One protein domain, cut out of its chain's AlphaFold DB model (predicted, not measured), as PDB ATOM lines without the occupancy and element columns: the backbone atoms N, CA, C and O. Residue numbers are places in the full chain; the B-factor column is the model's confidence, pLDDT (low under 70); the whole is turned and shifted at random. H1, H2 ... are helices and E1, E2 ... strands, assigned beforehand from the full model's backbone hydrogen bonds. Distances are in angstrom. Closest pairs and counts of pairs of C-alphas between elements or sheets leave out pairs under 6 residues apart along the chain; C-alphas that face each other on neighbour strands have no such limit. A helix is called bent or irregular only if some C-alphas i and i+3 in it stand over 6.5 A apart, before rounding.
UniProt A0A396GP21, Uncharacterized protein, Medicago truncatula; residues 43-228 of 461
ATOM      1  N   LYS A  43     193.056 157.425 183.970       65.38
ATOM      2  CA  LYS A  43     194.429 156.916 184.132       65.38
ATOM      3  C   LYS A  43     195.352 157.365 183.005       65.38
ATOM      4  O   LYS A  43     196.454 157.828 183.272       65.38
ATOM      5  N   PHE A  44     194.880 157.278 181.764       65.94
ATOM      6  CA  PHE A  44     195.634 157.715 180.595       65.94
ATOM      7  C   PHE A  44     195.898 159.225 180.621       65.94
ATOM      8  O   PHE A  44     197.002 159.651 180.309       65.94
ATOM      9  N   ARG A  45     194.945 160.033 181.102       69.00
ATOM     10  CA  ARG A  45     195.137 161.481 181.307       69.00
ATOM     11  C   ARG A  45     196.307 161.806 182.233       69.00
ATOM     12  O   ARG A  45     197.134 162.649 181.904       69.00
ATOM     13  N   ILE A  46     196.394 161.106 183.362       69.38
ATOM     14  CA  ILE A  46     197.477 161.287 184.338       69.38
ATOM     15  C   ILE A  46     198.821 160.854 183.743       69.38
ATOM     16  O   ILE A  46     199.818 161.553 183.917       69.38
ATOM     17  N   GLU A  47     198.859 159.725 183.030       67.50
ATOM     18  CA  GLU A  47     200.079 159.232 182.376       67.50
ATOM     19  C   GLU A  47     200.566 160.184 181.277       67.50
ATOM     20  O   GLU A  47     201.744 160.540 181.256       67.50
ATOM     21  N   LEU A  48     199.657 160.656 180.422       66.62
ATOM     22  CA  LEU A  48     199.935 161.644 179.381       66.62
ATOM     23  C   LEU A  48     200.466 162.940 180.001       66.62
ATOM     24  O   LEU A  48     201.476 163.484 179.567       66.62
ATOM     25  N   PHE A  49     199.827 163.410 181.067       71.00
ATOM     26  CA  PHE A  49     200.272 164.598 181.778       71.00
ATOM     27  C   PHE A  49     201.667 164.457 182.360       71.00
ATOM     28  O   PHE A  49     202.486 165.348 182.158       71.00
ATOM     29  N   LEU A  50     201.970 163.336 183.012       70.50
ATOM     30  CA  LEU A  50     203.304 163.062 183.542       70.50
ATOM     31  C   LEU A  50     204.366 162.982 182.441       70.50
ATOM     32  O   LEU A  50     205.443 163.550 182.607       70.50
ATOM     33  N   ALA A  51     204.060 162.318 181.325       64.50
ATOM     34  CA  ALA A  51     204.981 162.181 180.199       64.50
ATOM     35  C   ALA A  51     205.304 163.533 179.546       64.50
ATOM     36  O   ALA A  51     206.462 163.810 179.250       64.50
ATOM     37  N   PHE A  52     204.296 164.397 179.385       66.56
ATOM     38  CA  PHE A  52     204.427 165.679 178.688       66.56
ATOM     39  C   PHE A  52     204.529 166.884 179.623       66.56
ATOM     40  O   PHE A  52     204.445 168.017 179.157       66.56
ATOM     41  N   THR A  53     204.732 166.691 180.934       72.00
ATOM     42  CA  THR A  53     204.806 167.816 181.888       72.00
ATOM     43  C   THR A  53     205.893 168.808 181.475       72.00
ATOM     44  O   THR A  53     205.649 170.010 181.471       72.00
ATOM     45  N   THR A  54     207.068 168.320 181.068       69.50
ATOM     46  CA  THR A  54     208.188 169.167 180.629       69.50
ATOM     47  C   THR A  54     207.851 169.955 179.363       69.50
ATOM     48  O   THR A  54     208.126 171.152 179.289       69.50
ATOM     49  N   ASP A  55     207.225 169.315 178.376       70.12
ATOM     50  CA  ASP A  55     206.846 169.971 177.121       70.12
ATOM     51  C   ASP A  55     205.733 170.992 177.333       70.12
ATOM     52  O   ASP A  55     205.801 172.113 176.822       70.12
ATOM     53  N   LEU A  56     204.744 170.649 178.156       71.75
ATOM     54  CA  LEU A  56     203.707 171.577 178.583       71.75
ATOM     55  C   LEU A  56     204.296 172.756 179.350       71.75
ATOM     56  O   LEU A  56     203.908 173.895 179.085       71.75
ATOM     57  N   ASP A  57     205.242 172.517 180.258       77.06
ATOM     58  CA  ASP A  57     205.939 173.576 180.984       77.06
ATOM     59  C   ASP A  57     206.709 174.487 180.022       77.06
ATOM     60  O   ASP A  57     206.676 175.710 180.168       77.06
ATOM     61  N   ASN A  58     207.348 173.935 178.992       75.00
ATOM     62  CA  ASN A  58     208.053 174.707 177.969       75.00
ATOM     63  C   ASN A  58     207.093 175.556 177.123       75.00
ATOM     64  O   ASN A  58     207.331 176.751 176.926       75.00
ATOM     65  N   ILE A  59     205.982 174.976 176.660       73.50
ATOM     66  CA  ILE A  59     204.953 175.687 175.887       73.50
ATOM     67  C   ILE A  59     204.351 176.811 176.731       73.50
ATOM     68  O   ILE A  59     204.272 177.962 176.289       73.50
ATOM     69  N   CYS A  60     203.967 176.498 177.969       77.25
ATOM     70  CA  CYS A  60     203.368 177.460 178.880       77.25
ATOM     71  C   CYS A  60     204.369 178.554 179.253       77.25
ATOM     72  O   CYS A  60     204.065 179.730 179.087       77.25
ATOM     73  N   SER A  61     205.576 178.216 179.704       82.25
ATOM     74  CA  SER A  61     206.591 179.215 180.069       82.25
ATOM     75  C   SER A  61     206.916 180.159 178.911       82.25
ATOM     76  O   SER A  61     206.935 181.374 179.108       82.25
ATOM     77  N   THR A  62     207.066 179.630 177.693       82.62
ATOM     78  CA  THR A  62     207.304 180.433 176.484       82.62
ATOM     79  C   THR A  62     206.147 181.393 176.216       82.62
ATOM     80  O   THR A  62     206.367 182.584 175.974       82.62
ATOM     81  N   PHE A  63     204.905 180.908 176.295       83.69
ATOM     82  CA  PHE A  63     203.712 181.738 176.135       83.69
ATOM     83  C   PHE A  63     203.630 182.848 177.198       83.69
ATOM     84  O   PHE A  63     203.390 184.016 176.868       83.69
ATOM     85  N   PHE A  64     203.861 182.504 178.467       85.31
ATOM     86  CA  PHE A  64     203.795 183.443 179.587       85.31
ATOM     87  C   PHE A  64     204.872 184.522 179.483       85.31
ATOM     88  O   PHE A  64     204.554 185.705 179.607       85.31
ATOM     89  N   GLU A  65     206.129 184.151 179.233       86.44
ATOM     90  CA  GLU A  65     207.220 185.125 179.138       86.44
ATOM     91  C   GLU A  65     207.059 186.024 177.905       86.44
ATOM     92  O   GLU A  65     207.200 187.239 178.030       86.44
ATOM     93  N   LYS A  66     206.623 185.493 176.754       85.12
ATOM     94  CA  LYS A  66     206.310 186.323 175.576       85.12
ATOM     95  C   LYS A  66     205.192 187.328 175.859       85.12
ATOM     96  O   LYS A  66     205.297 188.503 175.508       85.12
ATOM     97  N   THR A  67     204.121 186.883 176.514       85.56
ATOM     98  CA  THR A  67     203.008 187.757 176.915       85.56
ATOM     99  C   THR A  67     203.485 188.850 177.867       85.56
ATOM    100  O   THR A  67     203.189 190.034 177.692       85.56
ATOM    101  N   LYS A  68     204.290 188.472 178.855       87.62
ATOM    102  CA  LYS A  68     204.883 189.384 179.826       87.62
ATOM    103  C   LYS A  68     205.791 190.415 179.166       87.62
ATOM    104  O   LYS A  68     205.688 191.588 179.509       87.62
ATOM    105  N   GLU A  69     206.651 190.024 178.232       86.44
ATOM    106  CA  GLU A  69     207.516 190.946 177.485       86.44
ATOM    107  C   GLU A  69     206.702 191.976 176.698       86.44
ATOM    108  O   GLU A  69     206.981 193.179 176.789       86.44
ATOM    109  N   ASN A  70     205.644 191.529 176.016       83.19
ATOM    110  CA  ASN A  70     204.735 192.413 175.286       83.19
ATOM    111  C   ASN A  70     204.108 193.457 176.219       83.19
ATOM    112  O   ASN A  70     204.176 194.659 175.950       83.19
ATOM    113  N   LEU A  71     203.566 193.020 177.357       84.75
ATOM    114  CA  LEU A  71     202.938 193.898 178.347       84.75
ATOM    115  C   LEU A  71     203.946 194.822 179.048       84.75
ATOM    116  O   LEU A  71     203.664 195.995 179.308       84.75
ATOM    117  N   LYS A  72     205.157 194.329 179.319       85.31
ATOM    118  CA  LYS A  72     206.237 195.074 179.980       85.31
ATOM    119  C   LYS A  72     206.688 196.280 179.160       85.31
ATOM    120  O   LYS A  72     207.013 197.312 179.749       85.31
ATOM    121  N   SER A  73     206.652 196.179 177.828       80.00
ATOM    122  CA  SER A  73     206.981 197.292 176.928       80.00
ATOM    123  C   SER A  73     206.119 198.541 177.183       80.00
ATOM    124  O   SER A  73     206.603 199.666 177.053       80.00
ATOM    125  N   LEU A  74     204.866 198.361 177.620       75.69
ATOM    126  CA  LEU A  74     203.961 199.453 177.984       75.69
ATOM    127  C   LEU A  74     204.289 200.043 179.362       75.69
ATOM    128  O   LEU A  74     204.230 201.259 179.540       75.69
ATOM    129  N   VAL A  75     204.627 199.189 180.332       76.50
ATOM    130  CA  VAL A  75     204.863 199.581 181.734       76.50
ATOM    131  C   VAL A  75     206.205 200.299 181.918       76.50
ATOM    132  O   VAL A  75     206.316 201.205 182.745       76.50
ATOM    133  N   GLN A  76     207.241 199.914 181.169       78.75
ATOM    134  CA  GLN A  76     208.593 200.461 181.343       78.75
ATOM    135  C   GLN A  76     208.756 201.896 180.830       78.75
ATOM    136  O   GLN A  76     209.530 202.670 181.405       78.75
ATOM    137  N   ASP A  77     208.034 202.280 179.777       81.81
ATOM    138  CA  ASP A  77     208.015 203.664 179.314       81.81
ATOM    139  C   ASP A  77     207.113 204.489 180.240       81.81
ATOM    140  O   ASP A  77     205.898 204.549 180.063       81.81
ATOM    141  N   LYS A  78     207.716 205.164 181.226       78.19
ATOM    142  CA  LYS A  78     206.989 205.999 182.201       78.19
ATOM    143  C   LYS A  78     206.068 207.033 181.546       78.19
ATOM    144  O   LYS A  78     205.019 207.350 182.103       78.19
ATOM    145  N   ASN A  79     206.440 207.568 180.382       83.12
ATOM    146  CA  ASN A  79     205.651 208.582 179.690       83.12
ATOM    147  C   ASN A  79     204.493 207.954 178.895       83.12
ATOM    148  O   ASN A  79     203.376 208.474 178.904       83.12
ATOM    149  N   LYS A  80     204.720 206.825 178.212       83.50
ATOM    150  CA  LYS A  80     203.646 206.056 177.550       83.50
ATOM    151  C   LYS A  80     202.684 205.454 178.578       83.50
ATOM    152  O   LYS A  80     201.480 205.605 178.411       83.50
ATOM    153  N   GLY A  81     203.196 204.882 179.664       84.25
ATOM    154  CA  GLY A  81     202.416 204.320 180.766       84.25
ATOM    155  C   GLY A  81     201.537 205.361 181.462       84.25
ATOM    156  O   GLY A  81     200.351 205.117 181.655       84.25
ATOM    157  N   SER A  82     202.059 206.560 181.758       85.81
ATOM    158  CA  SER A  82     201.238 207.633 182.343       85.81
ATOM    159  C   SER A  82     200.106 208.069 181.410       85.81
ATOM    160  O   SER A  82     198.978 208.221 181.870       85.81
ATOM    161  N   ARG A  83     200.384 208.250 180.111       87.88
ATOM    162  CA  ARG A  83     199.351 208.596 179.117       87.88
ATOM    163  C   ARG A  83     198.317 207.491 178.962       87.88
ATOM    164  O   ARG A  83     197.136 207.785 178.822       87.88
ATOM    165  N   PHE A  84     198.754 206.238 179.022       88.81
ATOM    166  CA  PHE A  84     197.873 205.080 179.002       88.81
ATOM    167  C   PHE A  84     196.926 205.072 180.207       88.81
ATOM    168  O   PHE A  84     195.720 204.947 180.015       88.81
ATOM    169  N   CYS A  85     197.428 205.282 181.429       87.31
ATOM    170  CA  CYS A  85     196.575 205.381 182.617       87.31
ATOM    171  C   CYS A  85     195.551 206.516 182.479       87.31
ATOM    172  O   CYS A  85     194.361 206.280 182.665       87.31
ATOM    173  N   THR A  86     195.984 207.708 182.051       88.75
ATOM    174  CA  THR A  86     195.074 208.837 181.800       88.75
ATOM    175  C   THR A  86     194.021 208.497 180.743       88.75
ATOM    176  O   THR A  86     192.843 208.766 180.945       88.75
ATOM    177  N   PHE A  87     194.406 207.839 179.646       89.88
ATOM    178  CA  PHE A  87     193.470 207.384 178.617       89.88
ATOM    179  C   PHE A  87     192.416 206.419 179.176       89.88
ATOM    180  O   PHE A  87     191.229 206.556 178.870       89.88
ATOM    181  N   ILE A  88     192.823 205.450 180.000       88.44
ATOM    182  CA  ILE A  88     191.896 204.504 180.628       88.44
ATOM    183  C   ILE A  88     190.970 205.231 181.610       88.44
ATOM    184  O   ILE A  88     189.767 204.973 181.610       88.44
ATOM    185  N   GLU A  89     191.476 206.165 182.411       86.81
ATOM    186  CA  GLU A  89     190.672 206.961 183.347       86.81
ATOM    187  C   GLU A  89     189.631 207.823 182.619       86.81
ATOM    188  O   GLU A  89     188.446 207.766 182.954       86.81
ATOM    189  N   GLU A  90     190.054 208.546 181.580       86.44
ATOM    190  CA  GLU A  90     189.217 209.443 180.772       86.44
ATOM    191  C   GLU A  90     188.253 208.699 179.835       86.44
ATOM    192  O   GLU A  90     187.268 209.273 179.360       86.44
ATOM    193  N   SER A  91     188.500 207.414 179.567       85.69
ATOM    194  CA  SER A  91     187.612 206.591 178.749       85.69
ATOM    195  C   SER A  91     186.249 206.420 179.424       85.69
ATOM    196  O   SER A  91     186.129 205.869 180.523       85.69
ATOM    197  N   GLY A  92     185.197 206.864 178.735       80.62
ATOM    198  CA  GLY A  92     183.815 206.693 179.184       80.62
ATOM    199  C   GLY A  92     183.388 205.223 179.245       80.62
ATOM    200  O   GLY A  92     183.971 204.364 178.581       80.62
ATOM    201  N   GLN A  93     182.325 204.936 180.004       74.25
ATOM    202  CA  GLN A  93     181.872 203.564 180.275       74.25
ATOM    203  C   GLN A  93     181.578 202.752 179.003       74.25
ATOM    204  O   GLN A  93     181.992 201.609 178.908       74.25
ATOM    205  N   ILE A  94     180.949 203.359 177.990       69.00
ATOM    206  CA  ILE A  94     180.647 202.686 176.712       69.00
ATOM    207  C   ILE A  94     181.934 202.274 175.978       69.00
ATOM    208  O   ILE A  94     181.997 201.194 175.400       69.00
ATOM    209  N   SER A  95     182.968 203.121 176.020       75.75
ATOM    210  CA  SER A  95     184.275 202.812 175.430       75.75
ATOM    211  C   SER A  95     184.951 201.672 176.195       75.75
ATOM    212  O   SER A  95     185.436 200.715 175.598       75.75
ATOM    213  N   LYS A  96     184.907 201.718 177.534       81.62
ATOM    214  CA  LYS A  96     185.424 200.648 178.399       81.62
ATOM    215  C   LYS A  96     184.718 199.319 178.142       81.62
ATOM    216  O   LYS A  96     185.390 198.308 177.992       81.62
ATOM    217  N   ASP A  97     183.397 199.327 177.996       79.69
ATOM    218  CA  ASP A  97     182.627 198.122 177.692       79.69
ATOM    219  C   ASP A  97     183.010 197.518 176.328       79.69
ATOM    220  O   ASP A  97     183.014 196.303 176.174       79.69
ATOM    221  N   GLN A  98     183.367 198.344 175.339       81.44
ATOM    222  CA  GLN A  98     183.835 197.874 174.028       81.44
ATOM    223  C   GLN A  98     185.281 197.366 174.039       81.44
ATOM    224  O   GLN A  98     185.628 196.496 173.239       81.44
ATOM    225  N   MET A  99     186.131 197.930 174.900       87.12
ATOM    226  CA  MET A  99     187.555 197.592 174.963       87.12
ATOM    227  C   MET A  99     187.855 196.421 175.895       87.12
ATOM    228  O   MET A  99     188.775 195.654 175.634       87.12
ATOM    229  N   PHE A 100     187.119 196.309 177.001       89.56
ATOM    230  CA  PHE A 100     187.411 195.356 178.073       89.56
ATOM    231  C   PHE A 100     186.582 194.087 177.979       89.56
ATOM    232  O   PHE A 100     186.745 193.226 178.836       89.56
ATOM    233  N   TRP A 101     185.714 193.981 176.971       91.00
ATOM    234  CA  TRP A 101     184.910 192.799 176.719       91.00
ATOM    235  C   TRP A 101     185.037 192.323 175.277       91.00
ATOM    236  O   TRP A 101     185.094 193.121 174.341       91.00
ATOM    237  N   GLU A 102     184.986 191.010 175.094       92.06
ATOM    238  CA  GLU A 102     184.869 190.373 173.786       92.06
ATOM    239  C   GLU A 102     183.943 189.161 173.863       92.06
ATOM    240  O   GLU A 102     183.779 188.537 174.914       92.06
ATOM    241  N   LYS A 103     183.290 188.838 172.748       84.38
ATOM    242  CA  LYS A 103     182.449 187.652 172.645       84.38
ATOM    243  C   LYS A 103     183.258 186.380 172.881       84.38
ATOM    244  O   LYS A 103     184.400 186.246 172.443       84.38
ATOM    245  N   GLN A 104     182.626 185.434 173.561       80.19
ATOM    246  CA  GLN A 104     183.247 184.172 173.931       80.19
ATOM    247  C   GLN A 104     183.719 183.371 172.714       80.19
ATOM    248  O   GLN A 104     184.842 182.887 172.712       80.19
ATOM    249  N   ASP A 105     182.905 183.267 171.664       71.44
ATOM    250  CA  ASP A 105     183.251 182.560 170.426       71.44
ATOM    251  C   ASP A 105     184.511 183.128 169.754       71.44
ATOM    252  O   ASP A 105     185.369 182.361 169.320       71.44
ATOM    253  N   VAL A 106     184.663 184.454 169.744       79.50
ATOM    254  CA  VAL A 106     185.842 185.146 169.197       79.50
ATOM    255  C   VAL A 106     187.102 184.833 170.007       79.50
ATOM    256  O   VAL A 106     188.143 184.524 169.427       79.50
ATOM    257  N   ILE A 107     187.015 184.880 171.339       81.56
ATOM    258  CA  ILE A 107     188.142 184.544 172.221       81.56
ATOM    259  C   ILE A 107     188.546 183.082 172.062       81.56
ATOM    260  O   ILE A 107     189.730 182.791 171.923       81.56
ATOM    261  N   MET A 108     187.578 182.165 172.051       71.81
ATOM    262  CA  MET A 108     187.847 180.734 171.916       71.81
ATOM    263  C   MET A 108     188.472 180.409 170.558       71.81
ATOM    264  O   MET A 108     189.412 179.622 170.485       71.81
ATOM    265  N   GLU A 109     188.021 181.057 169.482       70.50
ATOM    266  CA  GLU A 109     188.646 180.922 168.164       70.50
ATOM    267  C   GLU A 109     190.090 181.437 168.154       70.50
ATOM    268  O   GLU A 109     190.976 180.777 167.608       70.50
ATOM    269  N   ALA A 110     190.349 182.580 168.794       75.56
ATOM    270  CA  ALA A 110     191.698 183.125 168.914       75.56
ATOM    271  C   ALA A 110     192.615 182.225 169.759       75.56
ATOM    272  O   ALA A 110     193.774 182.036 169.392       75.56
ATOM    273  N   LEU A 111     192.099 181.652 170.851       75.44
ATOM    274  CA  LEU A 111     192.817 180.722 171.725       75.44
ATOM    275  C   LEU A 111     193.222 179.463 170.953       75.44
ATOM    276  O   LEU A 111     194.392 179.080 170.955       75.44
ATOM    277  N   VAL A 112     192.270 178.867 170.225       64.81
ATOM    278  CA  VAL A 112     192.523 177.687 169.390       64.81
ATOM    279  C   VAL A 112     193.551 178.006 168.309       64.81
ATOM    280  O   VAL A 112     194.488 177.237 168.099       64.81
ATOM    281  N   LYS A 113     193.416 179.154 167.641       67.19
ATOM    282  CA  LYS A 113     194.392 179.584 166.641       67.19
ATOM    283  C   LYS A 113     195.791 179.718 167.250       67.19
ATOM    284  O   LYS A 113     196.741 179.203 166.676       67.19
ATOM    285  N   HIS A 114     195.919 180.351 168.412       71.81
ATOM    286  CA  HIS A 114     197.219 180.597 169.026       71.81
ATOM    287  C   HIS A 114     197.967 179.306 169.374       71.81
ATOM    288  O   HIS A 114     199.130 179.163 169.009       71.81
ATOM    289  N   PHE A 115     197.306 178.367 170.052       65.62
ATOM    290  CA  PHE A 115     197.974 177.164 170.553       65.62
ATOM    291  C   PHE A 115     198.056 176.038 169.516       65.62
ATOM    292  O   PHE A 115     199.095 175.393 169.407       65.62
ATOM    293  N   PHE A 116     197.010 175.831 168.713       58.00
ATOM    294  CA  PHE A 116     196.902 174.648 167.846       58.00
ATOM    295  C   PHE A 116     197.202 174.920 166.376       58.00
ATOM    296  O   PHE A 116     197.418 173.978 165.621       58.00
ATOM    297  N   VAL A 117     197.194 176.186 165.954       52.88
ATOM    298  CA  VAL A 117     197.476 176.561 164.560       52.88
ATOM    299  C   VAL A 117     198.835 177.239 164.485       52.88
ATOM    300  O   VAL A 117     199.770 176.684 163.922       52.88
ATOM    301  N   ASP A 118     198.973 178.393 165.131       52.94
ATOM    302  CA  ASP A 118     200.193 179.199 165.074       52.94
ATOM    303  C   ASP A 118     201.324 178.570 165.913       52.94
ATOM    304  O   ASP A 118     202.499 178.695 165.575       52.94
ATOM    305  N   GLY A 119     200.975 177.888 167.010       50.31
ATOM    306  CA  GLY A 119     201.921 177.198 167.889       50.31
ATOM    307  C   GLY A 119     202.388 175.831 167.383       50.31
ATOM    308  O   GLY A 119     203.310 175.270 167.968       50.31
ATOM    309  N   ALA A 120     201.764 175.287 166.328       43.75
ATOM    310  CA  ALA A 120     201.992 173.928 165.823       43.75
ATOM    311  C   ALA A 120     201.951 172.828 166.914       43.75
ATOM    312  O   ALA A 120     202.578 171.777 166.769       43.75
ATOM    313  N   VAL A 121     201.223 173.059 168.016       44.19
ATOM    314  CA  VAL A 121     201.036 172.078 169.090       44.19
ATOM    315  C   VAL A 121     199.744 171.314 168.827       44.19
ATOM    316  O   VAL A 121     198.646 171.829 169.022       44.19
ATOM    317  N   THR A 122     199.857 170.056 168.418       47.28
ATOM    318  CA  THR A 122     198.724 169.125 168.342       47.28
ATOM    319  C   THR A 122     198.675 168.284 169.614       47.28
ATOM    320  O   THR A 122     198.923 167.087 169.556       47.28
ATOM    321  N   SER A 123     198.396 168.913 170.764       55.41
ATOM    322  CA  SER A 123     198.298 168.215 172.054       55.41
ATOM    323  C   SER A 123     196.851 168.238 172.586       55.41
ATOM    324  O   SER A 123     196.376 169.264 173.075       55.41
ATOM    325  N   PRO A 124     196.114 167.123 172.505       58.16
ATOM    326  CA  PRO A 124     194.795 166.922 173.105       58.16
ATOM    327  C   PRO A 124     194.802 167.178 174.605       58.16
ATOM    328  O   PRO A 124     193.821 167.684 175.138       58.16
ATOM    329  N   LEU A 125     195.927 166.892 175.265       65.38
ATOM    330  CA  LEU A 125     196.139 167.223 176.666       65.38
ATOM    331  C   LEU A 125     196.047 168.732 176.899       65.38
ATOM    332  O   LEU A 125     195.329 169.178 177.788       65.38
ATOM    333  N   LEU A 126     196.725 169.532 176.068       70.44
ATOM    334  CA  LEU A 126     196.628 170.990 176.135       70.44
ATOM    335  C   LEU A 126     195.198 171.466 175.848       70.44
ATOM    336  O   LEU A 126     194.720 172.391 176.498       70.44
ATOM    337  N   MET A 127     194.493 170.826 174.912       69.56
ATOM    338  CA  MET A 127     193.093 171.151 174.619       69.56
ATOM    339  C   MET A 127     192.190 170.883 175.823       69.56
ATOM    340  O   MET A 127     191.352 171.720 176.158       69.56
ATOM    341  N   GLU A 128     192.386 169.753 176.498       70.00
ATOM    342  CA  GLU A 128     191.668 169.406 177.720       70.00
ATOM    343  C   GLU A 128     191.981 170.391 178.850       70.00
ATOM    344  O   GLU A 128     191.057 170.910 179.474       70.00
ATOM    345  N   ILE A 129     193.259 170.724 179.063       76.62
ATOM    346  CA  ILE A 129     193.691 171.733 180.038       76.62
ATOM    347  C   ILE A 129     192.965 173.061 179.792       76.62
ATOM    348  O   ILE A 129     192.360 173.623 180.706       76.62
ATOM    349  N   LEU A 130     192.977 173.556 178.553       78.81
ATOM    350  CA  LEU A 130     192.319 174.810 178.184       78.81
ATOM    351  C   LEU A 130     190.798 174.742 178.359       78.81
ATOM    352  O   LEU A 130     190.190 175.708 178.824       78.81
ATOM    353  N   TYR A 131     190.181 173.614 178.007       73.50
ATOM    354  CA  TYR A 131     188.745 173.408 178.158       73.50
ATOM    355  C   TYR A 131     188.322 173.356 179.628       73.50
ATOM    356  O   TYR A 131     187.372 174.041 180.002       73.50
ATOM    357  N   ASN A 132     189.044 172.614 180.470       75.62
ATOM    358  CA  ASN A 132     188.783 172.529 181.909       75.62
ATOM    359  C   ASN A 132     188.960 173.894 182.577       75.62
ATOM    360  O   ASN A 132     188.108 174.316 183.359       75.62
ATOM    361  N   GLY A 133     190.005 174.631 182.191       81.75
ATOM    362  CA  GLY A 133     190.198 176.017 182.607       81.75
ATOM    363  C   GLY A 133     189.025 176.913 182.222       81.75
ATOM    364  O   GLY A 133     188.440 177.579 183.072       81.75
ATOM    365  N   TYR A 134     188.621 176.892 180.951       83.25
ATOM    366  CA  TYR A 134     187.453 177.641 180.487       83.25
ATOM    367  C   TYR A 134     186.183 177.281 181.268       83.25
ATOM    368  O   TYR A 134     185.473 178.183 181.713       83.25
ATOM    369  N   GLN A 135     185.898 175.989 181.442       78.81
ATOM    370  CA  GLN A 135     184.695 175.539 182.135       78.81
ATOM    371  C   GLN A 135     184.697 175.953 183.603       78.81
ATOM    372  O   GLN A 135     183.661 176.373 184.110       78.81
ATOM    373  N   SER A 136     185.853 175.909 184.267       83.38
ATOM    374  CA  SER A 136     185.993 176.383 185.643       83.38
ATOM    375  C   SER A 136     185.681 177.878 185.761       83.38
ATOM    376  O   SER A 136     184.873 178.259 186.609       83.38
ATOM    377  N   ILE A 137     186.210 178.707 184.853       84.94
ATOM    378  CA  ILE A 137     185.911 180.149 184.810       84.94
ATOM    379  C   ILE A 137     184.425 180.394 184.506       84.94
ATOM    380  O   ILE A 137     183.797 181.259 185.112       84.94
ATOM    381  N   ASN A 138     183.855 179.642 183.562       82.69
ATOM    382  CA  ASN A 138     182.475 179.815 183.113       82.69
ATOM    383  C   ASN A 138     181.451 179.382 184.173       82.69
ATOM    384  O   ASN A 138     180.400 180.009 184.305       82.69
ATOM    385  N   ALA A 139     181.755 178.324 184.927       80.44
ATOM    386  CA  ALA A 139     180.919 177.836 186.015       80.44
ATOM    387  C   ALA A 139     181.003 178.745 187.249       80.44
ATOM    388  O   ALA A 139     179.982 179.012 187.885       80.44
ATOM    389  N   ASP A 140     182.204 179.230 187.576       77.12
ATOM    390  CA  ASP A 140     182.439 180.074 188.741       77.12
ATOM    391  C   ASP A 140     183.516 181.138 188.475       77.12
ATOM    392  O   ASP A 140     184.721 180.910 188.612       77.12
ATOM    393  N   ASN A 141     183.053 182.357 188.189       71.94
ATOM    394  CA  ASN A 141     183.889 183.541 187.984       71.94
ATOM    395  C   ASN A 141     184.777 183.907 189.192       71.94
ATOM    396  O   ASN A 141     185.627 184.783 189.055       71.94
ATOM    397  N   THR A 142     184.596 183.301 190.373       65.81
ATOM    398  CA  THR A 142     185.473 183.542 191.534       65.81
ATOM    399  C   THR A 142     186.812 182.812 191.443       65.81
ATOM    400  O   THR A 142     187.768 183.203 192.116       65.81
ATOM    401  N   THR A 143     186.908 181.784 190.595       63.72
ATOM    402  CA  THR A 143     188.158 181.048 190.347       63.72
ATOM    403  C   THR A 143     189.144 181.852 189.496       63.72
ATOM    404  O   THR A 143     190.359 181.713 189.655       63.72
ATOM    405  N   ALA A 144     188.628 182.742 188.648       74.56
ATOM    406  CA  ALA A 144     189.408 183.637 187.814       74.56
ATOM    407  C   ALA A 144     189.809 184.922 188.563       74.56
ATOM    408  O   ALA A 144     189.013 185.570 189.242       74.56
ATOM    409  N   LYS A 145     191.072 185.309 188.421       81.56
ATOM    410  CA  LYS A 145     191.701 186.494 189.017       81.56
ATOM    411  C   LYS A 145     191.696 187.710 188.092       81.56
ATOM    412  O   LYS A 145     191.673 188.839 188.577       81.56
ATOM    413  N   PHE A 146     191.766 187.496 186.783       85.69
ATOM    414  CA  PHE A 146     191.950 188.531 185.766       85.69
ATOM    415  C   PHE A 146     190.726 188.714 184.880       85.69
ATOM    416  O   PHE A 146     190.529 189.807 184.343       85.69
ATOM    417  N   VAL A 147     189.921 187.666 184.704       89.25
ATOM    418  CA  VAL A 147     188.815 187.661 183.743       89.25
ATOM    419  C   VAL A 147     187.533 187.122 184.351       89.25
ATOM    420  O   VAL A 147     187.544 186.447 185.368       89.25
ATOM    421  N   ARG A 148     186.408 187.438 183.723       89.56
ATOM    422  CA  ARG A 148     185.093 186.889 184.050       89.56
ATOM    423  C   ARG A 148     184.297 186.669 182.779       89.56
ATOM    424  O   ARG A 148     184.494 187.387 181.796       89.56
ATOM    425  N   ILE A 149     183.375 185.722 182.816       87.38
ATOM    426  CA  ILE A 149     182.441 185.450 181.734       87.38
ATOM    427  C   ILE A 149     181.049 185.906 182.163       87.38
ATOM    428  O   ILE A 149     180.499 185.453 183.166       87.38
ATOM    429  N   GLU A 150     180.461 186.817 181.391       86.25
ATOM    430  CA  GLU A 150     179.085 187.275 181.581       86.25
ATOM    431  C   GLU A 150     178.372 187.346 180.231       86.25
ATOM    432  O   GLU A 150     178.877 187.940 179.278       86.25
ATOM    433  N   LYS A 151     177.165 186.770 180.141       84.69
ATOM    434  CA  LYS A 151     176.313 186.829 178.934       84.69
ATOM    435  C   LYS A 151     177.075 186.448 177.647       84.69
ATOM    436  O   LYS A 151     176.966 187.144 176.635       84.69
ATOM    437  N   ASN A 152     177.842 185.355 177.695       82.19
ATOM    438  CA  ASN A 152     178.677 184.846 176.595       82.19
ATOM    439  C   ASN A 152     179.765 185.829 176.126       82.19
ATOM    440  O   ASN A 152     180.087 185.906 174.934       82.19
ATOM    441  N   ARG A 153     180.321 186.619 177.048       87.88
ATOM    442  CA  ARG A 153     181.449 187.518 176.792       87.88
ATOM    443  C   ARG A 153     182.493 187.373 177.882       87.88
ATOM    444  O   ARG A 153     182.138 187.360 179.056       87.88
ATOM    445  N   PHE A 154     183.757 187.332 177.487       90.50
ATOM    446  CA  PHE A 154     184.870 187.507 178.410       90.50
ATOM    447  C   PHE A 154     185.069 188.984 178.691       90.50
ATOM    448  O   PHE A 154     185.017 189.791 177.761       90.50
ATOM    449  N   GLY A 155     185.343 189.322 179.944       90.44
ATOM    450  CA  GLY A 155     185.720 190.665 180.349       90.44
ATOM    451  C   GLY A 155     186.809 190.683 181.407       90.44
ATOM    452  O   GLY A 155     186.971 189.715 182.143       90.44
ATOM    453  N   LEU A 156     187.543 191.791 181.491       91.44
ATOM    454  CA  LEU A 156     188.581 191.988 182.508       91.44
ATOM    455  C   LEU A 156     187.983 192.336 183.876       91.44
ATOM    456  O   LEU A 156     187.005 193.086 183.981       91.44
ATOM    457  N   VAL A 157     188.593 191.809 184.936       85.00
ATOM    458  CA  VAL A 157     188.187 192.036 186.327       85.00
ATOM    459  C   VAL A 157     188.984 193.196 186.917       85.00
ATOM    460  O   VAL A 157     190.165 193.071 187.211       85.00
ATOM    461  N   GLY A 158     188.321 194.326 187.152       80.88
ATOM    462  CA  GLY A 158     188.926 195.466 187.845       80.88
ATOM    463  C   GLY A 158     189.708 196.412 186.931       80.88
ATOM    464  O   GLY A 158     189.315 196.662 185.792       80.88
ATOM    465  N   ASP A 159     190.767 197.011 187.475       84.44
ATOM    466  CA  ASP A 159     191.554 198.060 186.822       84.44
ATOM    467  C   ASP A 159     192.639 197.477 185.902       84.44
ATOM    468  O   ASP A 159     193.559 196.797 186.356       84.44
ATOM    469  N   VAL A 160     192.552 197.770 184.603       86.94
ATOM    470  CA  VAL A 160     193.438 197.205 183.569       86.94
ATOM    471  C   VAL A 160     194.928 197.496 183.824       86.94
ATOM    472  O   VAL A 160     195.709 196.542 183.793       86.94
ATOM    473  N   PRO A 161     195.364 198.742 184.108       86.50
ATOM    474  CA  PRO A 161     196.747 199.013 184.509       86.50
ATOM    475  C   PRO A 161     197.237 198.149 185.676       86.50
ATOM    476  O   PRO A 161     198.366 197.651 185.651       86.50
ATOM    477  N   SER A 162     196.399 197.934 186.690       86.75
ATOM    478  CA  SER A 162     196.727 197.066 187.823       86.75
ATOM    479  C   SER A 162     196.919 195.611 187.389       86.75
ATOM    480  O   SER A 162     197.917 194.999 187.769       86.75
ATOM    481  N   LEU A 163     196.035 195.073 186.541       88.56
ATOM    482  CA  LEU A 163     196.163 193.702 186.025       88.56
ATOM    483  C   LEU A 163     197.449 193.515 185.212       88.56
ATOM    484  O   LEU A 163     198.155 192.527 185.406       88.56
ATOM    485  N   ILE A 164     197.796 194.484 184.360       87.12
ATOM    486  CA  ILE A 164     199.038 194.462 183.573       87.12
ATOM    487  C   ILE A 164     200.255 194.402 184.502       87.12
ATOM    488  O   ILE A 164     201.136 193.567 184.310       87.12
ATOM    489  N   ASN A 165     200.300 195.243 185.540       85.44
ATOM    490  CA  ASN A 165     201.400 195.234 186.508       85.44
ATOM    491  C   ASN A 165     201.502 193.907 187.269       85.44
ATOM    492  O   ASN A 165     202.610 193.426 187.510       85.44
ATOM    493  N   ILE A 166     200.363 193.302 187.618       86.19
ATOM    494  CA  ILE A 166     200.329 191.984 188.255       86.19
ATOM    495  C   ILE A 166     200.933 190.936 187.314       86.19
ATOM    496  O   ILE A 166     201.855 190.236 187.723       86.19
ATOM    497  N   VAL A 167     200.496 190.859 186.054       86.19
ATOM    498  CA  VAL A 167     201.026 189.884 185.080       86.19
ATOM    499  C   VAL A 167     202.517 190.110 184.811       86.19
ATOM    500  O   VAL A 167     203.283 189.152 184.786       86.19
ATOM    501  N   VAL A 168     202.960 191.365 184.695       86.06
ATOM    502  CA  VAL A 168     204.383 191.704 184.513       86.06
ATOM    503  C   VAL A 168     205.235 191.293 185.724       86.06
ATOM    504  O   VAL A 168     206.401 190.921 185.561       86.06
ATOM    505  N   GLY A 169     204.668 191.355 186.933       81.06
ATOM    506  CA  GLY A 169     205.330 190.988 188.188       81.06
ATOM    507  C   GLY A 169     205.245 189.503 188.560       81.06
ATOM    508  O   GLY A 169     206.039 189.043 189.381       81.06
ATOM    509  N   ILE A 170     204.314 188.744 187.978       78.12
ATOM    510  CA  ILE A 170     204.190 187.303 188.215       78.12
ATOM    511  C   ILE A 170     205.303 186.570 187.455       78.12
ATOM    512  O   ILE A 170     205.495 186.737 186.253       78.12
ATOM    513  N   GLY A 171     206.054 185.733 188.172       66.75
ATOM    514  CA  GLY A 171     206.945 184.751 187.556       66.75
ATOM    515  C   GLY A 171     206.172 183.496 187.165       66.75
ATOM    516  O   GLY A 171     205.309 183.050 187.930       66.75
ATOM    517  N   TYR A 172     206.504 182.911 186.012       69.94
ATOM    518  CA  TYR A 172     206.035 181.571 185.680       69.94
ATOM    519  C   TYR A 172     206.502 180.587 186.761       69.94
ATOM    520  O   TYR A 172     207.677 180.562 187.141       69.94
ATOM    521  N   LYS A 173     205.565 179.809 187.304       70.44
ATOM    522  CA  LYS A 173     205.867 178.730 188.246       70.44
ATOM    523  C   LYS A 173     205.706 177.412 187.488       70.44
ATOM    524  O   LYS A 173     204.567 177.135 187.113       70.44
ATOM    525  N   PRO A 174     206.789 176.640 187.284       66.06
ATOM    526  CA  PRO A 174     206.705 175.349 186.611       66.06
ATOM    527  C   PRO A 174     205.812 174.388 187.390       66.06
ATOM    528  O   PRO A 174     205.672 174.514 188.620       66.06
ATOM    529  N   MET A 175     205.210 173.442 186.678       67.19
ATOM    530  CA  MET A 175     204.369 172.411 187.263       67.19
ATOM    531  C   MET A 175     205.231 171.502 188.143       67.19
ATOM    532  O   MET A 175     206.009 170.677 187.678       67.19
ATOM    533  N   LYS A 176     205.124 171.653 189.467       58.97
ATOM    534  CA  LYS A 176     205.783 170.738 190.406       58.97
ATOM    535  C   LYS A 176     204.885 169.540 190.638       58.97
ATOM    536  O   LYS A 176     203.990 169.600 191.476       58.97
ATOM    537  N   VAL A 177     205.147 168.466 189.911       58.09
ATOM    538  CA  VAL A 177     204.349 167.248 189.985       58.09
ATOM    539  C   VAL A 177     205.240 166.110 190.475       58.09
ATOM    540  O   VAL A 177     205.892 165.425 189.697       58.09
ATOM    541  N   ASN A 178     205.288 165.907 191.792       55.12
ATOM    542  CA  ASN A 178     205.832 164.671 192.349       55.12
ATOM    543  C   ASN A 178     204.669 163.680 192.434       55.12
ATOM    544  O   ASN A 178     203.879 163.802 193.362       55.12
ATOM    545  N   THR A 179     204.541 162.771 191.457       58.06
ATOM    546  CA  THR A 179     203.518 161.696 191.395       58.06
ATOM    547  C   THR A 179     202.143 162.128 191.941       58.06
ATOM    548  O   THR A 179     201.844 161.858 193.108       58.06
ATOM    549  N   PRO A 180     201.324 162.826 191.139       59.62
ATOM    550  CA  PRO A 180     200.068 163.397 191.591       59.62
ATOM    551  C   PRO A 180     199.095 162.260 191.901       59.62
ATOM    552  O   PRO A 180     199.032 161.268 191.169       59.62
ATOM    553  N   THR A 181     198.326 162.392 192.979       64.94
ATOM    554  CA  THR A 181     197.131 161.558 193.133       64.94
ATOM    555  C   THR A 181     196.091 161.945 192.073       64.94
ATOM    556  O   THR A 181     196.197 162.997 191.439       64.94
ATOM    557  N   GLU A 182     195.070 161.109 191.854       61.56
ATOM    558  CA  GLU A 182     194.022 161.415 190.865       61.56
ATOM    559  C   GLU A 182     193.313 162.755 191.143       61.56
ATOM    560  O   GLU A 182     192.959 163.464 190.204       61.56
ATOM    561  N   GLU A 183     193.132 163.123 192.414       62.75
ATOM    562  CA  GLU A 183     192.529 164.405 192.806       62.75
ATOM    563  C   GLU A 183     193.487 165.587 192.590       62.75
ATOM    564  O   GLU A 183     193.054 166.672 192.190       62.75
ATOM    565  N   ASP A 184     194.794 165.377 192.785       72.94
ATOM    566  CA  ASP A 184     195.804 166.404 192.514       72.94
ATOM    567  C   ASP A 184     195.851 166.746 191.020       72.94
ATOM    568  O   ASP A 184     195.961 167.918 190.667       72.94
ATOM    569  N   TYR A 185     195.727 165.744 190.140       76.12
ATOM    570  CA  TYR A 185     195.761 165.938 188.687       76.12
ATOM    571  C   TYR A 185     194.686 166.916 188.198       76.12
ATOM    572  O   TYR A 185     195.015 167.907 187.542       76.12
ATOM    573  N   GLU A 186     193.418 166.674 188.543       77.44
ATOM    574  CA  GLU A 186     192.302 167.509 188.074       77.44
ATOM    575  C   GLU A 186     192.436 168.951 188.579       77.44
ATOM    576  O   GLU A 186     192.197 169.905 187.834       77.44
ATOM    577  N   SER A 187     192.883 169.121 189.827       81.81
ATOM    578  CA  SER A 187     193.149 170.433 190.422       81.81
ATOM    579  C   SER A 187     194.281 171.172 189.698       81.81
ATOM    580  O   SER A 187     194.120 172.333 189.314       81.81
ATOM    581  N   ILE A 188     195.402 170.489 189.440       81.31
ATOM    582  CA  ILE A 188     196.573 171.054 188.753       81.31
ATOM    583  C   ILE A 188     196.217 171.470 187.324       81.31
ATOM    584  O   ILE A 188     196.514 172.596 186.918       81.31
ATOM    585  N   VAL A 189     195.566 170.584 186.569       78.38
ATOM    586  CA  VAL A 189     195.169 170.832 185.177       78.38
ATOM    587  C   VAL A 189     194.150 171.961 185.083       78.38
ATOM    588  O   VAL A 189     194.279 172.825 184.214       78.38
ATOM    589  N   THR A 190     193.186 172.011 186.000       83.81
ATOM    590  CA  THR A 190     192.199 173.096 186.042       83.81
ATOM    591  C   THR A 190     192.858 174.429 186.386       83.81
ATOM    592  O   THR A 190     192.636 175.414 185.683       83.81
ATOM    593  N   GLU A 191     193.716 174.486 187.412       85.19
ATOM    594  CA  GLU A 191     194.408 175.724 187.790       85.19
ATOM    595  C   GLU A 191     195.309 176.234 186.657       85.19
ATOM    596  O   GLU A 191     195.331 177.434 186.361       85.19
ATOM    597  N   LEU A 192     196.042 175.332 186.008       83.75
ATOM    598  CA  LEU A 192     196.863 175.653 184.850       83.75
ATOM    599  C   LEU A 192     196.012 176.189 183.698       83.75
ATOM    600  O   LEU A 192     196.318 177.254 183.158       83.75
ATOM    601  N   GLY A 193     194.947 175.469 183.348       84.19
ATOM    602  CA  GLY A 193     194.005 175.846 182.307       84.19
ATOM    603  C   GLY A 193     193.442 177.237 182.538       84.19
ATOM    604  O   GLY A 193     193.518 178.079 181.643       84.19
ATOM    605  N   CYS A 194     192.958 177.505 183.756       87.81
ATOM    606  CA  CYS A 194     192.489 178.825 184.158       87.81
ATOM    607  C   CYS A 194     193.571 179.863 183.880       87.81
ATOM    608  O   CYS A 194     193.365 180.748 183.056       87.81
ATOM    609  N   ARG A 195     194.768 179.711 184.461       87.00
ATOM    610  CA  ARG A 195     195.854 180.690 184.292       87.00
ATOM    611  C   ARG A 195     196.184 180.969 182.822       87.00
ATOM    612  O   ARG A 195     196.400 182.131 182.479       87.00
ATOM    613  N   ILE A 196     196.223 179.942 181.966       87.06
ATOM    614  CA  ILE A 196     196.479 180.121 180.530       87.06
ATOM    615  C   ILE A 196     195.348 180.923 179.882       87.06
ATOM    616  O   ILE A 196     195.630 181.929 179.227       87.06
ATOM    617  N   VAL A 197     194.087 180.523 180.080       88.50
ATOM    618  CA  VAL A 197     192.924 181.221 179.507       88.50
ATOM    619  C   VAL A 197     192.877 182.673 179.975       88.50
ATOM    620  O   VAL A 197     192.689 183.578 179.164       88.50
ATOM    621  N   GLU A 198     193.100 182.921 181.263       90.31
ATOM    622  CA  GLU A 198     193.067 184.262 181.838       90.31
ATOM    623  C   GLU A 198     194.116 185.196 181.229       90.31
ATOM    624  O   GLU A 198     193.801 186.320 180.826       90.31
ATOM    625  N   ILE A 199     195.363 184.732 181.146       89.75
ATOM    626  CA  ILE A 199     196.469 185.520 180.595       89.75
ATOM    627  C   ILE A 199     196.291 185.714 179.097       89.75
ATOM    628  O   ILE A 199     196.523 186.815 178.597       89.75
ATOM    629  N   PHE A 200     195.816 184.686 178.394       89.94
ATOM    630  CA  PHE A 200     195.507 184.780 176.976       89.94
ATOM    631  C   PHE A 200     194.437 185.830 176.694       89.94
ATOM    632  O   PHE A 200     194.625 186.686 175.834       89.94
ATOM    633  N   VAL A 201     193.323 185.803 177.426       91.62
ATOM    634  CA  VAL A 201     192.238 186.780 177.272       91.62
ATOM    635  C   VAL A 201     192.739 188.191 177.577       91.62
ATOM    636  O   VAL A 201     192.427 189.122 176.831       91.62
ATOM    637  N   LEU A 202     193.526 188.361 178.645       91.56
ATOM    638  CA  LEU A 202     194.099 189.656 179.011       91.56
ATOM    639  C   LEU A 202     194.992 190.215 177.903       91.56
ATOM    640  O   LEU A 202     194.823 191.364 177.493       91.56
ATOM    641  N   ASP A 203     195.900 189.396 177.387       90.50
ATOM    642  CA  ASP A 203     196.791 189.763 176.293       90.50
ATOM    643  C   ASP A 203     196.029 190.023 174.983       90.50
ATOM    644  O   ASP A 203     196.287 191.010 174.290       90.50
ATOM    645  N   TYR A 204     195.023 189.202 174.673       91.56
ATOM    646  CA  TYR A 204     194.175 189.381 173.500       91.56
ATOM    647  C   TYR A 204     193.428 190.716 173.545       91.56
ATOM    648  O   TYR A 204     193.479 191.480 172.576       91.56
ATOM    649  N   LEU A 205     192.733 191.007 174.649       91.19
ATOM    650  CA  LEU A 205     191.984 192.254 174.816       91.19
ATOM    651  C   LEU A 205     192.930 193.452 174.805       91.19
ATOM    652  O   LEU A 205     192.625 194.474 174.184       91.19
ATOM    653  N   PHE A 206     194.104 193.317 175.419       89.00
ATOM    654  CA  PHE A 206     195.117 194.356 175.375       89.00
ATOM    655  C   PHE A 206     195.532 194.672 173.932       89.00
ATOM    656  O   PHE A 206     195.340 195.803 173.486       89.00
ATOM    657  N   ARG A 207     196.014 193.682 173.175       86.25
ATOM    658  CA  ARG A 207     196.571 193.894 171.829       86.25
ATOM    659  C   ARG A 207     195.520 194.267 170.789       86.25
ATOM    660  O   ARG A 207     195.754 195.137 169.959       86.25
ATOM    661  N   ASN A 208     194.353 193.625 170.822       86.50
ATOM    662  CA  ASN A 208     193.360 193.757 169.749       86.50
ATOM    663  C   ASN A 208     192.313 194.841 170.010       86.50
ATOM    664  O   ASN A 208     191.640 195.280 169.076       86.50
ATOM    665  N   LYS A 209     192.149 195.276 171.264       88.75
ATOM    666  CA  LYS A 209     191.149 196.285 171.631       88.75
ATOM    667  C   LYS A 209     191.799 197.495 172.273       88.75
ATOM    668  O   LYS A 209     191.710 198.593 171.724       88.75
ATOM    669  N   ILE A 210     192.437 197.315 173.422       88.12
ATOM    670  CA  ILE A 210     192.846 198.432 174.276       88.12
ATOM    671  C   ILE A 210     193.985 199.227 173.625       88.12
ATOM    672  O   ILE A 210     193.881 200.446 173.493       88.12
ATOM    673  N   GLU A 211     195.043 198.560 173.169       87.31
ATOM    674  CA  GLU A 211     196.206 199.198 172.545       87.31
ATOM    675  C   GLU A 211     195.844 199.880 171.220       87.31
ATOM    676  O   GLU A 211     196.310 200.989 170.947       87.31
ATOM    677  N   VAL A 212     194.957 199.268 170.430       87.12
ATOM    678  CA  VAL A 212     194.442 199.858 169.184       87.12
ATOM    679  C   VAL A 212     193.727 201.178 169.472       87.12
ATOM    680  O   VAL A 212     194.038 202.197 168.851       87.12
ATOM    681  N   ASN A 213     192.817 201.193 170.449       86.31
ATOM    682  CA  ASN A 213     192.080 202.402 170.822       86.31
ATOM    683  C   ASN A 213     192.996 203.464 171.445       86.31
ATOM    684  O   ASN A 213     192.882 204.647 171.117       86.31
ATOM    685  N   PHE A 214     193.943 203.052 172.288       85.31
ATOM    686  CA  PHE A 214     194.939 203.956 172.860       85.31
ATOM    687  C   PHE A 214     195.772 204.628 171.760       85.31
ATOM    688  O   PHE A 214     195.867 205.856 171.717       85.31
ATOM    689  N   THR A 215     196.293 203.850 170.810       85.31
ATOM    690  CA  THR A 215     197.100 204.361 169.691       85.31
ATOM    691  C   THR A 215     196.301 205.320 168.808       85.31
ATOM    692  O   THR A 215     196.791 206.388 168.440       85.31
ATOM    693  N   GLN A 216     195.038 204.997 168.515       84.75
ATOM    694  CA  GLN A 216     194.140 205.895 167.782       84.75
ATOM    695  C   GLN A 216     193.883 207.203 168.543       84.75
ATOM    696  O   GLN A 216     193.875 208.278 167.937       84.75
ATOM    697  N   SER A 217     193.721 207.144 169.867       84.06
ATOM    698  CA  SER A 217     193.516 208.341 170.687       84.06
ATOM    699  C   SER A 217     194.723 209.289 170.641       84.06
ATOM    700  O   SER A 217     194.554 210.502 170.491       84.06
ATOM    701  N   GLU A 218     195.941 208.742 170.661       82.19
ATOM    702  CA  GLU A 218     197.196 209.494 170.561       82.19
ATOM    703  C   GLU A 218     197.344 210.187 169.194       82.19
ATOM    704  O   GLU A 218     197.737 211.361 169.123       82.19
ATOM    705  N   LEU A 219     196.958 209.508 168.107       81.00
ATOM    706  CA  LEU A 219     196.926 210.080 166.754       81.00
ATOM    707  C   LEU A 219     195.930 211.246 166.661       81.00
ATOM    708  O   LEU A 219     196.262 212.329 166.180       81.00
ATOM    709  N   ILE A 220     194.727 211.090 167.216       78.38
ATOM    710  CA  ILE A 220     193.719 212.160 167.223       78.38
ATOM    711  C   ILE A 220     194.201 213.367 168.041       78.38
ATOM    712  O   ILE A 220     193.979 214.519 167.651       78.38
ATOM    713  N   GLN A 221     194.861 213.149 169.181       73.56
ATOM    714  CA  GLN A 221     195.403 214.245 169.988       73.56
ATOM    715  C   GLN A 221     196.524 215.004 169.263       73.56
ATOM    716  O   GLN A 221     196.587 216.237 169.346       73.56
ATOM    717  N   THR A 222     197.394 214.301 168.538       72.00
ATOM    718  CA  THR A 222     198.463 214.918 167.738       72.00
ATOM    719  C   THR A 222     197.914 215.665 166.522       72.00
ATOM    720  O   THR A 222     198.346 216.793 166.260       72.00
ATOM    721  N   GLU A 223     196.886 215.141 165.854       67.81
ATOM    722  CA  GLU A 223     196.162 215.858 164.798       67.81
ATOM    723  C   GLU A 223     195.457 217.113 165.317       67.81
ATOM    724  O   GLU A 223     195.562 218.171 164.702       67.81
ATOM    725  N   LYS A 224     194.777 217.052 166.471       68.25
ATOM    726  CA  LYS A 224     194.127 218.225 167.087       68.25
ATOM    727  C   LYS A 224     195.138 219.305 167.478       68.25
ATOM    728  O   LYS A 224     194.873 220.490 167.282       68.25
ATOM    729  N   LYS A 225     196.308 218.921 168.001       65.69
ATOM    730  CA  LYS A 225     197.412 219.857 168.295       65.69
ATOM    731  C   LYS A 225     197.971 220.490 167.014       65.69
ATOM    732  O   LYS A 225     198.276 221.684 167.011       65.69
ATOM    733  N   SER A 226     198.052 219.721 165.930       58.31
ATOM    734  CA  SER A 226     198.504 220.190 164.613       58.31
ATOM    735  C   SER A 226     197.475 221.101 163.940       58.31
ATOM    736  O   SER A 226     197.851 222.150 163.430       58.31
ATOM    737  N   LYS A 227     196.177 220.787 164.045       57.09
ATOM    738  CA  LYS A 227     195.059 221.634 163.598       57.09
ATOM    739  C   LYS A 227     194.957 222.926 164.402       57.09
ATOM    740  O   LYS A 227     194.834 223.963 163.785       57.09
ATOM    741  N   LYS A 228     195.154 222.928 165.727       55.50
ATOM    742  CA  LYS A 228     195.253 224.181 166.513       55.50
ATOM    743  C   LYS A 228     196.465 225.043 166.135       55.50
ATOM    744  O   LYS A 228     196.391 226.268 166.188       55.50
TER     745      LYS A 228
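What this domain is: This is residues 43 to 228 of the 461 residues of an uncharacterized protein of Medicago truncatula (UniProt A0A396GP21). A small three-stranded sheet, E1 E3 E2, has the long helix H7 across one face, with H4 and H5 crossing H7 near the sheet. On the side of H7a away from the sheet, the long arm H1b runs beside it at a shallow angle; H6 packs on H1b, H2 makes a corner with the last residues of H1b, and residues 219 to 228 of H7 stick out as a free tail that adds to the length. The printed part has 186 residues with seven named helices and three named strands, in the order H1 H2 H3 E1 H4 H5 E2 E3 H6 H7; the sheet is antiparallel, in the order E1 E3 E2, and the class is mostly helix. The whole is compact, with a radius of gyration of the C-alphas of 18.3 A, and spans 69 by 33 by 28 A.

How they stand to each other: In the sheet, E3, residues 153 to 156, is the inner strand between the edge strands E1, residues 101 to 103, and E2, residues 147 to 150. E1 and E3 are antiparallel at 157 degrees, with N 154 and O 102 at 2.8 A; E2 and E3 form a hairpin, with N 148 and O 155 at 2.8 A. H7, residues 182 to 228, is the hub; it was assigned as one helix by its hydrogen bonds but is bent, C-alphas 208 and 211 being 6.7 A apart, into H7a, residues 182 to 208, and H7b, residues 211 to 228, at a shallow tilt of 18 degrees. H7a runs across the strands over E3 and E2, at 89 degrees to E2 on the local plane and at a height over the sheet of 10.0 A. H4, residues 104 to 118, and H5, residues 124 to 139, are on the same face, in two layers, helices on one face of a sheet. E1, H4, H5 and E2 form a split strand-helix-strand unit, two strands running the same way with helices between and E3 between them in the sheet; its crossover is right-handed. H5 touches H7a, about perpendicular at 80 degrees, the closest C-alphas being those of Gly 133 and Gly 193, 3.8 A. H4 also touches H7a at 80 degrees, the closest C-alphas being those of Ile 107 and Val 201, 6.9 A. H1, residues 43 to 76, was also assigned as one helix by its hydrogen bonds but is bent, C-alphas 51 and 54 being 7.7 A apart, into H1a, residues 43 to 51, and H1b, residues 54 to 76. H1b touches H7a with a shallow tilt of 33 degrees, only just short of steep, the same way; the closest C-alphas are those of Thr 67 and Asp 203, 6.6 A. H6, residues 160 to 169, touches H1b, with the C-alphas of Lys 68 and Val 168 closest at 5.3 A. H2, residues 78 to 90, touches H1b only at the corner and only just touches H7b, with 3 pairs of C-alphas within 8 A, the closest those of Phe 87 and Phe 214, 6.9 A. H3, residues 93 to 99, only grazes the sheet. H1a, H2, H3, H5, H6 and H7b have every O i to N i+4 pair within hydrogen-bond range; H1b has 18 of 19, H4 10 of 11 and H7a 22 of 23.

Where its parts are: H1a begins at C-alpha 43, (194.429, 156.916, 184.132). H1b is 31.3 A long, with a kink of 27 degrees near residue 70. H7a is 38.6 A long and H7b 25.7 A, ending at C-alpha 228, (195.253, 224.181, 166.513). H5 is 21.9 A, H4 19.8 A and H2 18.2 A long. E3 begins at C-alpha 153, (181.449, 187.518, 176.792).

The domain as a whole: The C-alphas of Lys 43 and Lys 228 are the two farthest apart, 69.5 A. Without residues 219 to 228 the body spans 53 by 34 by 29 A. The printed part has no cut; the link from H6 to H7, residues 170 to 181, is long, and the link from H5 to E2 is short. The mean pLDDT of the printed part is 77.7; stretches under 70 include residues 43 to 48, 115 to 125, 174 to 183 and 223 to 228.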